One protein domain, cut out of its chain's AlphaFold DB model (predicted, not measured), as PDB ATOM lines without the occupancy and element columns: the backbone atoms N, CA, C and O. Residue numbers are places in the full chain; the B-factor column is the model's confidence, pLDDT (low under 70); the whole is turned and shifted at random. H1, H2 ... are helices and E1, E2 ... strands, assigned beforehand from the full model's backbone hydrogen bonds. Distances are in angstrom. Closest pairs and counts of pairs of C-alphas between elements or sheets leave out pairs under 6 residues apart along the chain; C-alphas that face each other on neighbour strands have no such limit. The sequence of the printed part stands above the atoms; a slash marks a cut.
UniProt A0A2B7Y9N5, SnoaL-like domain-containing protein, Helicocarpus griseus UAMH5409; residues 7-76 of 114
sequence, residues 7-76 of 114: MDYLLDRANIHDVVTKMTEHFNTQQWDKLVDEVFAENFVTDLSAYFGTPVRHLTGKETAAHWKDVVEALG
ATOM      1  N   MET A   7     333.573 319.371 210.422       87.06
ATOM      2  CA  MET A   7     334.636 319.440 211.426       87.06
ATOM      3  C   MET A   7     335.397 320.767 211.392       87.06
ATOM      4  O   MET A   7     335.635 321.329 212.457       87.06
ATOM      5  N   ASP A   8     335.705 321.293 210.203       83.19
ATOM      6  CA  ASP A   8     336.353 322.603 210.050       83.19
ATOM      7  C   ASP A   8     335.462 323.701 210.647       83.19
ATOM      8  O   ASP A   8     335.919 324.524 211.434       83.19
ATOM      9  N   TYR A   9     334.152 323.628 210.386       82.12
ATOM     10  CA  TYR A   9     333.160 324.528 210.979       82.12
ATOM     11  C   TYR A   9     333.135 324.490 212.508       82.12
ATOM     12  O   TYR A   9     333.095 325.534 213.162       82.12
ATOM     13  N   LEU A  10     333.111 323.293 213.098       83.69
ATOM     14  CA  LEU A  10     333.047 323.148 214.551       83.69
ATOM     15  C   LEU A  10     334.336 323.632 215.224       83.69
ATOM     16  O   LEU A  10     334.255 324.262 216.280       83.69
ATOM     17  N   LEU A  11     335.492 323.380 214.604       86.62
ATOM     18  CA  LEU A  11     336.789 323.864 215.073       86.62
ATOM     19  C   LEU A  11     336.882 325.388 214.989       86.62
ATOM     20  O   LEU A  11     337.213 326.026 215.985       86.62
ATOM     21  N   ASP A  12     336.513 325.985 213.857       82.19
ATOM     22  CA  ASP A  12     336.519 327.441 213.697       82.19
ATOM     23  C   ASP A  12     335.561 328.108 214.684       82.19
ATOM     24  O   ASP A  12     335.904 329.110 215.309       82.19
ATOM     25  N   ARG A  13     334.376 327.526 214.898       82.19
ATOM     26  CA  ARG A  13     333.421 328.032 215.888       82.19
ATOM     27  C   ARG A  13     333.994 328.000 217.306       82.19
ATOM     28  O   ARG A  13     333.768 328.952 218.051       82.19
ATOM     29  N   ALA A  14     334.688 326.928 217.687       84.62
ATOM     30  CA  ALA A  14     335.340 326.830 218.992       84.62
ATOM     31  C   ALA A  14     336.476 327.856 219.123       84.62
ATOM     32  O   ALA A  14     336.509 328.606 220.091       84.62
ATOM     33  N   ASN A  15     337.330 327.970 218.103       84.88
ATOM     34  CA  ASN A  15     338.439 328.923 218.086       84.88
ATOM     35  C   ASN A  15     337.957 330.377 218.175       84.88
ATOM     36  O   ASN A  15     338.497 331.158 218.953       84.88
ATOM     37  N   ILE A  16     336.922 330.747 217.413       83.50
ATOM     38  CA  ILE A  16     336.333 332.091 217.472       83.50
ATOM     39  C   ILE A  16     335.776 332.363 218.866       83.50
ATOM     40  O   ILE A  16     336.010 333.437 219.414       83.50
ATOM     41  N   HIS A  17     335.057 331.400 219.447       83.69
ATOM     42  CA  HIS A  17     334.525 331.547 220.796       83.69
ATOM     43  C   HIS A  17     335.650 331.791 221.810       83.69
ATOM     44  O   HIS A  17     335.586 332.763 222.555       83.69
ATOM     45  N   ASP A  18     336.707 330.982 221.780       87.44
ATOM     46  CA  ASP A  18     337.846 331.112 222.692       87.44
ATOM     47  C   ASP A  18     338.564 332.458 222.543       87.44
ATOM     48  O   ASP A  18     338.854 333.113 223.544       87.44
ATOM     49  N   VAL A  19     338.809 332.916 221.311       88.69
ATOM     50  CA  VAL A  19     339.441 334.221 221.049       88.69
ATOM     51  C   VAL A  19     338.577 335.365 221.583       88.69
ATOM     52  O   VAL A  19     339.089 336.269 222.242       88.69
ATOM     53  N   VAL A  20     337.263 335.323 221.353       86.44
ATOM     54  CA  VAL A  20     336.333 336.364 221.820       86.44
ATOM     55  C   VAL A  20     336.202 336.354 223.344       86.44
ATOM     56  O   VAL A  20     336.175 337.421 223.964       86.44
ATOM     57  N   THR A  21     336.158 335.175 223.968       87.38
ATOM     58  CA  THR A  21     336.154 335.042 225.429       87.38
ATOM     59  C   THR A  21     337.433 335.619 226.029       87.38
ATOM     60  O   THR A  21     337.334 336.476 226.906       87.38
ATOM     61  N   LYS A  22     338.612 335.248 225.510       91.31
ATOM     62  CA  LYS A  22     339.900 335.803 225.960       91.31
ATOM     63  C   LYS A  22     339.964 337.312 225.798       91.31
ATOM     64  O   LYS A  22     340.365 338.009 226.718       91.31
ATOM     65  N   MET A  23     339.530 337.831 224.652       90.88
ATOM     66  CA  MET A  23     339.490 339.271 224.415       90.88
ATOM     67  C   MET A  23     338.629 339.987 225.457       90.88
ATOM     68  O   MET A  23     339.035 341.010 226.000       90.88
ATOM     69  N   THR A  24     337.451 339.439 225.751       89.31
ATOM     70  CA  THR A  24     336.520 340.007 226.733       89.31
ATOM     71  C   THR A  24     337.124 339.987 228.135       89.31
ATOM     72  O   THR A  24     337.083 340.993 228.837       89.31
ATOM     73  N   GLU A  25     337.713 338.862 228.538       90.69
ATOM     74  CA  GLU A  25     338.364 338.708 229.839       90.69
ATOM     75  C   GLU A  25     339.558 339.657 229.990       90.69
ATOM     76  O   GLU A  25     339.620 340.421 230.959       90.69
ATOM     77  N   HIS A  26     340.476 339.654 229.021       94.44
ATOM     78  CA  HIS A  26     341.672 340.492 229.047       94.44
ATOM     79  C   HIS A  26     341.311 341.978 229.008       94.44
ATOM     80  O   HIS A  26     341.915 342.757 229.737       94.44
ATOM     81  N   PHE A  27     340.291 342.376 228.241       92.50
ATOM     82  CA  PHE A  27     339.786 343.750 228.258       92.50
ATOM     83  C   PHE A  27     339.224 344.126 229.633       92.50
ATOM     84  O   PHE A  27     339.639 345.122 230.222       92.50
ATOM     85  N   ASN A  28     338.287 343.331 230.160       88.38
ATOM     86  CA  ASN A  28     337.575 343.649 231.402       88.38
ATOM     87  C   ASN A  28     338.511 343.676 232.618       88.38
ATOM     88  O   ASN A  28     338.251 344.383 233.585       88.38
ATOM     89  N   THR A  29     339.600 342.909 232.567       91.75
ATOM     90  CA  THR A  29     340.646 342.882 233.600       91.75
ATOM     91  C   THR A  29     341.844 343.779 233.272       91.75
ATOM     92  O   THR A  29     342.843 343.740 233.989       91.75
ATOM     93  N   GLN A  30     341.755 344.590 232.210       92.25
ATOM     94  CA  GLN A  30     342.787 345.528 231.753       92.25
ATOM     95  C   GLN A  30     344.171 344.892 231.501       92.25
ATOM     96  O   GLN A  30     345.213 345.530 231.656       92.25
ATOM     97  N   GLN A  31     344.202 343.629 231.080       95.19
ATOM     98  CA  GLN A  31     345.413 342.903 230.695       95.19
ATOM     99  C   GLN A  31     345.794 343.234 229.242       95.19
ATOM    100  O   GLN A  31     345.763 342.376 228.359       95.19
ATOM    101  N   TRP A  32     346.147 344.499 228.983       94.38
ATOM    102  CA  TRP A  32     346.431 345.026 227.638       94.38
ATOM    103  C   TRP A  32     347.547 344.271 226.910       94.38
ATOM    104  O   TRP A  32     347.420 343.999 225.719       94.38
ATOM    105  N   ASP A  33     348.600 343.873 227.626       96.00
ATOM    106  CA  ASP A  33     349.703 343.101 227.044       96.00
ATOM    107  C   ASP A  33     349.220 341.731 226.541       96.00
ATOM    108  O   ASP A  33     349.559 341.311 225.438       96.00
ATOM    109  N   LYS A  34     348.320 341.074 227.285       95.44
ATOM    110  CA  LYS A  34     347.752 339.784 226.868       95.44
ATOM    111  C   LYS A  34     346.796 339.898 225.687       95.44
ATOM    112  O   LYS A  34     346.690 338.956 224.907       95.44
ATOM    113  N   LEU A  35     346.113 341.035 225.518       92.50
ATOM    114  CA  LEU A  35     345.341 341.293 224.296       92.50
ATOM    115  C   LEU A  35     346.252 341.311 223.066       92.50
ATOM    116  O   LEU A  35     345.917 340.713 222.046       92.50
ATOM    117  N   VAL A  36     347.411 341.965 223.170       93.50
ATOM    118  CA  VAL A  36     348.389 342.022 222.079       93.50
ATOM    119  C   VAL A  36     348.972 340.642 221.788       93.50
ATOM    120  O   VAL A  36     349.076 340.275 220.621       93.50
ATOM    121  N   ASP A  37     349.325 339.882 222.823       94.25
ATOM    122  CA  ASP A  37     350.053 338.620 222.665       94.25
ATOM    123  C   ASP A  37     349.154 337.433 222.275       94.25
ATOM    124  O   ASP A  37     349.588 336.544 221.544       94.25
ATOM    125  N   GLU A  38     347.909 337.387 222.764       92.50
ATOM    126  CA  GLU A  38     347.055 336.194 222.651       92.50
ATOM    127  C   GLU A  38     345.839 336.357 221.731       92.50
ATOM    128  O   GLU A  38     345.210 335.355 221.381       92.50
ATOM    129  N   VAL A  39     345.463 337.592 221.379       91.19
ATOM    130  CA  VAL A  39     344.195 337.884 220.688       91.19
ATOM    131  C   VAL A  39     344.422 338.649 219.391       91.19
ATOM    132  O   VAL A  39     343.885 338.268 218.349       91.19
ATOM    133  N   PHE A  40     345.167 339.751 219.438       89.31
ATOM    134  CA  PHE A  40     345.290 340.634 218.289       89.31
ATOM    135  C   PHE A  40     346.233 340.073 217.232       89.31
ATOM    136  O   PHE A  40     347.367 339.687 217.497       89.31
ATOM    137  N   ALA A  41     345.761 340.093 215.987       85.31
ATOM    138  CA  ALA A  41     346.620 339.887 214.839       85.31
ATOM    139  C   ALA A  41     347.576 341.078 214.664       85.31
ATOM    140  O   ALA A  41     347.269 342.210 215.046       85.31
ATOM    141  N   GLU A  42     348.717 340.834 214.015       78.00
ATOM    142  CA  GLU A  42     349.692 341.880 213.681       78.00
ATOM    143  C   GLU A  42     349.054 343.013 212.860       78.00
ATOM    144  O   GLU A  42     349.323 344.186 213.112       78.00
ATOM    145  N   ASN A  43     348.147 342.654 211.944       79.00
ATOM    146  CA  ASN A  43     347.341 343.583 211.160       79.00
ATOM    147  C   ASN A  43     345.899 343.574 211.676       79.00
ATOM    148  O   ASN A  43     345.161 342.614 211.443       79.00
ATOM    149  N   PHE A  44     345.497 344.644 212.355       78.69
ATOM    150  CA  PHE A  44     344.179 344.789 212.956       78.69
ATOM    151  C   PHE A  44     343.385 345.886 212.240       78.69
ATOM    152  O   PHE A  44     343.876 346.991 212.001       78.69
ATOM    153  N   VAL A  45     342.141 345.584 211.869       83.06
ATOM    154  CA  VAL A  45     341.261 346.541 211.192       83.06
ATOM    155  C   VAL A  45     340.102 346.874 212.108       83.06
ATOM    156  O   VAL A  45     339.325 345.998 212.480       83.06
ATOM    157  N   THR A  46     339.972 348.156 212.430       78.44
ATOM    158  CA  THR A  46     338.867 348.678 213.230       78.44
ATOM    159  C   THR A  46     337.980 349.526 212.333       78.44
ATOM    160  O   THR A  46     338.365 350.623 211.918       78.44
ATOM    161  N   ASP A  47     336.783 349.021 212.047       81.38
ATOM    162  CA  ASP A  47     335.747 349.758 211.332       81.38
ATOM    163  C   ASP A  47     334.617 350.134 212.290       81.38
ATOM    164  O   ASP A  47     333.773 349.319 212.654       81.38
ATOM    165  N   LEU A  48     334.625 351.398 212.706       77.62
ATOM    166  CA  LEU A  48     333.551 352.003 213.490       77.62
ATOM    167  C   LEU A  48     332.848 353.117 212.700       77.62
ATOM    168  O   LEU A  48     332.190 353.980 213.284       77.62
ATOM    169  N   SER A  49     332.983 353.116 211.368       79.94
ATOM    170  CA  SER A  49     332.408 354.139 210.487       79.94
ATOM    171  C   SER A  49     330.891 354.227 210.613       79.94
ATOM    172  O   SER A  49     330.342 355.325 210.661       79.94
ATOM    173  N   ALA A  50     330.226 353.085 210.782       77.56
ATOM    174  CA  ALA A  50     328.785 353.011 210.994       77.56
ATOM    175  C   ALA A  50     328.316 353.673 212.304       77.56
ATOM    176  O   ALA A  50     327.183 354.137 212.374       77.56
ATOM    177  N   TYR A  51     329.173 353.731 213.330       72.06
ATOM    178  CA  TYR A  51     328.811 354.244 214.656       72.06
ATOM    179  C   TYR A  51     329.253 355.691 214.877       72.06
ATOM    180  O   TYR A  51     328.525 356.470 215.487       72.06
ATOM    181  N   PHE A  52     330.435 356.062 214.378       76.00
ATOM    182  CA  PHE A  52     331.050 357.364 214.655       76.00
ATOM    183  C   PHE A  52     331.340 358.194 213.398       76.00
ATOM    184  O   PHE A  52     331.906 359.279 213.505       76.00
ATOM    185  N   GLY A  53     331.012 357.697 212.199       79.81
ATOM    186  CA  GLY A  53     331.353 358.361 210.933       79.81
ATOM    187  C   GLY A  53     332.862 358.449 210.671       79.81
ATOM    188  O   GLY A  53     333.300 359.185 209.789       79.81
ATOM    189  N   THR A  54     333.674 357.735 211.452       77.56
ATOM    190  CA  THR A  54     335.135 357.750 211.354       77.56
ATOM    191  C   THR A  54     335.623 356.806 210.258       77.56
ATOM    192  O   THR A  54     335.052 355.728 210.109       77.56
ATOM    193  N   PRO A  55     336.706 357.138 209.536       83.94
ATOM    194  CA  PRO A  55     337.266 356.237 208.536       83.94
ATOM    195  C   PRO A  55     337.752 354.927 209.168       83.94
ATOM    196  O   PRO A  55     338.166 354.905 210.332       83.94
ATOM    197  N   VAL A  56     337.730 353.854 208.371       84.06
ATOM    198  CA  VAL A  56     338.318 352.558 208.732       84.06
ATOM    199  C   VAL A  56     339.782 352.759 209.100       84.06
ATOM    200  O   VAL A  56     340.531 353.413 208.370       84.06
ATOM    201  N   ARG A  57     340.196 352.207 210.241       81.00
ATOM    202  CA  ARG A  57     341.579 352.292 210.711       81.00
ATOM    203  C   ARG A  57     342.271 350.954 210.520       81.00
ATOM    204  O   ARG A  57     341.745 349.920 210.918       81.00
ATOM    205  N   HIS A  58     343.469 351.012 209.957       85.00
ATOM    206  CA  HIS A  58     344.399 349.894 209.891       85.00
ATOM    207  C   HIS A  58     345.482 350.160 210.928       85.00
ATOM    208  O   HIS A  58     346.273 351.086 210.759       85.00
ATOM    209  N   LEU A  59     345.450 349.412 212.022       82.25
ATOM    210  CA  LEU A  59     346.337 349.576 213.165       82.25
ATOM    211  C   LEU A  59     347.024 348.248 213.461       82.25
ATOM    212  O   LEU A  59     346.536 347.173 213.117       82.25
ATOM    213  N   THR A  60     348.145 348.308 214.157       89.44
ATOM    214  CA  THR A  60     348.708 347.129 214.809       89.44
ATOM    215  C   THR A  60     347.879 346.751 216.040       89.44
ATOM    216  O   THR A  60     347.162 347.580 216.619       89.44
ATOM    217  N   GLY A  61     348.009 345.505 216.500       86.44
ATOM    218  CA  GLY A  61     347.426 345.082 217.779       86.44
ATOM    219  C   GLY A  61     347.863 345.972 218.951       86.44
ATOM    220  O   GLY A  61     347.048 346.337 219.793       86.44
ATOM    221  N   LYS A  62     349.128 346.416 218.957       90.75
ATOM    222  CA  LYS A  62     349.676 347.322 219.983       90.75
ATOM    223  C   LYS A  62     349.013 348.696 219.973       90.75
ATOM    224  O   LYS A  62     348.617 349.189 221.024       90.75
ATOM    225  N   GLU A  63     348.874 349.303 218.798       90.50
ATOM    226  CA  GLU A  63     348.205 350.604 218.655       90.50
ATOM    227  C   GLU A  63     346.727 350.516 219.039       90.50
ATOM    228  O   GLU A  63     346.195 351.424 219.672       90.50
ATOM    229  N   THR A  64     346.074 349.398 218.714       88.62
ATOM    230  CA  THR A  64     344.686 349.138 219.112       88.62
ATOM    231  C   THR A  64     344.559 349.015 220.631       88.62
ATOM    232  O   THR A  64     343.705 349.677 221.218       88.62
ATOM    233  N   ALA A  65     345.427 348.231 221.278       91.19
ATOM    234  CA  ALA A  65     345.435 348.068 222.731       91.19
ATOM    235  C   ALA A  65     345.658 349.403 223.457       91.19
ATOM    236  O   ALA A  65     344.925 349.724 224.391       91.19
ATOM    237  N   ALA A  66     346.627 350.201 222.997       92.25
ATOM    238  CA  ALA A  66     346.891 351.528 223.546       92.25
ATOM    239  C   ALA A  66     345.674 352.451 223.386       92.25
ATOM    240  O   ALA A  66     345.240 353.071 224.351       92.25
ATOM    241  N   HIS A  67     345.059 352.471 222.199       88.00
ATOM    242  CA  HIS A  67     343.868 353.281 221.962       88.00
ATOM    243  C   HIS A  67     342.696 352.884 222.868       88.00
ATOM    244  O   HIS A  67     342.008 353.748 223.407       88.00
ATOM    245  N   TRP A  68     342.454 351.584 223.043       89.44
ATOM    246  CA  TRP A  68     341.388 351.089 223.914       89.44
ATOM    247  C   TRP A  68     341.642 351.425 225.379       89.44
ATOM    248  O   TRP A  68     340.712 351.845 226.066       89.44
ATOM    249  N   LYS A  69     342.894 351.312 225.834       91.56
ATOM    250  CA  LYS A  69     343.308 351.745 227.168       91.56
ATOM    251  C   LYS A  69     342.996 353.225 227.399       91.56
ATOM    252  O   LYS A  69     342.329 353.541 228.381       91.56
ATOM    253  N   ASP A  70     343.389 354.102 226.474       89.62
ATOM    254  CA  ASP A  70     343.126 355.546 226.578       89.62
ATOM    255  C   ASP A  70     341.620 355.843 226.688       89.62
ATOM    256  O   ASP A  70     341.196 356.703 227.461       89.62
ATOM    257  N   VAL A  71     340.788 355.109 225.940       85.62
ATOM    258  CA  VAL A  71     339.322 355.237 225.996       85.62
ATOM    259  C   VAL A  71     338.775 354.808 227.360       85.62
ATOM    260  O   VAL A  71     337.926 355.501 227.918       85.62
ATOM    261  N   VAL A  72     339.248 353.687 227.908       84.62
ATOM    262  CA  VAL A  72     338.816 353.194 229.228       84.62
ATOM    263  C   VAL A  72     339.196 354.184 230.324       84.62
ATOM    264  O   VAL A  72     338.362 354.520 231.163       84.62
ATOM    265  N   GLU A  73     340.424 354.701 230.291       87.88
ATOM    266  CA  GLU A  73     340.903 355.705 231.244       87.88
ATOM    267  C   GLU A  73     340.081 357.000 231.154       87.88
ATOM    268  O   GLU A  73     339.643 357.524 232.181       87.88
ATOM    269  N   ALA A  74     339.773 357.472 229.942       84.19
ATOM    270  CA  ALA A  74     338.940 358.655 229.728       84.19
ATOM    271  C   ALA A  74     337.493 358.492 230.235       84.19
ATOM    272  O   ALA A  74     336.853 359.481 230.593       84.19
ATOM    273  N   LEU A  75     336.975 357.261 230.279       80.25
ATOM    274  CA  LEU A  75     335.615 356.939 230.728       80.25
ATOM    275  C   LEU A  75     335.513 356.604 232.226       80.25
ATOM    276  O   LEU A  75     334.423 356.290 232.704       80.25
ATOM    277  N   GLY A  76     336.609 356.715 232.983       81.00
ATOM    278  CA  GLY A  76     336.617 356.480 234.430       81.00
ATOM    279  C   GLY A  76     337.085 355.087 234.854       81.00
ATOM    280  O   GLY A  76     336.841 354.687 235.987       81.00
TER     281      GLY A  76
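This is residues 7 to 76 of the 114 residues of the protein "SnoaL-like domain-containing protein" of Helicocarpus griseus UAMH5409 (UniProt A0A2B7Y9N5). A tiny antiparallel sheet, E1 and E2, has H3 beyond one end and the start of H4 at the other; H2 packs on H4 and on the last part of long H1, whose residues 7 to 17 stick out as an arm. The 70 printed residues, mostly helix by class, run H1, H2, E1, H3, E2, H4. They are only just loose, close to compact, with radius of gyration of the C-alphas 13.6 A and spans 42 by 27 by 20 A.

E1 is residues 44 to 46, E2 57 to 59, H3 49 to 52, H4 61 to 74 (20.0 A), H2 32 to 38 and H1 7 to 28 (31.5 A). C-alpha 7 is at (334.636, 319.440, 211.426), C-alpha 74 at (338.940, 358.655, 229.728).

In E1 and E2, N 44 and O 59 are 2.8 A apart, within hydrogen-bond range. The closest C-alphas of E1 and H4, Phe 44 and Gly 61, are 5.8 A apart. H2 and H4 touch, closest C-alphas Val 36 and Gly 61 at 5.4 A, a shallow tilt of 30 degrees, opposite ways. H1, with residues 22 to 27 alone, touches H2 in a helical hairpin, closest C-alphas His 26 and Leu 35 at 6.1 A. H3 touches no helix. Each O i to N i+4 pair is within range in H1, H2 and H4; H3 is too short for one.

The C-alphas farthest apart, Met 7 and Gly 76, are 43.6 A apart. The printed part has no cut, its five links are tight, and no printed residue is under 70.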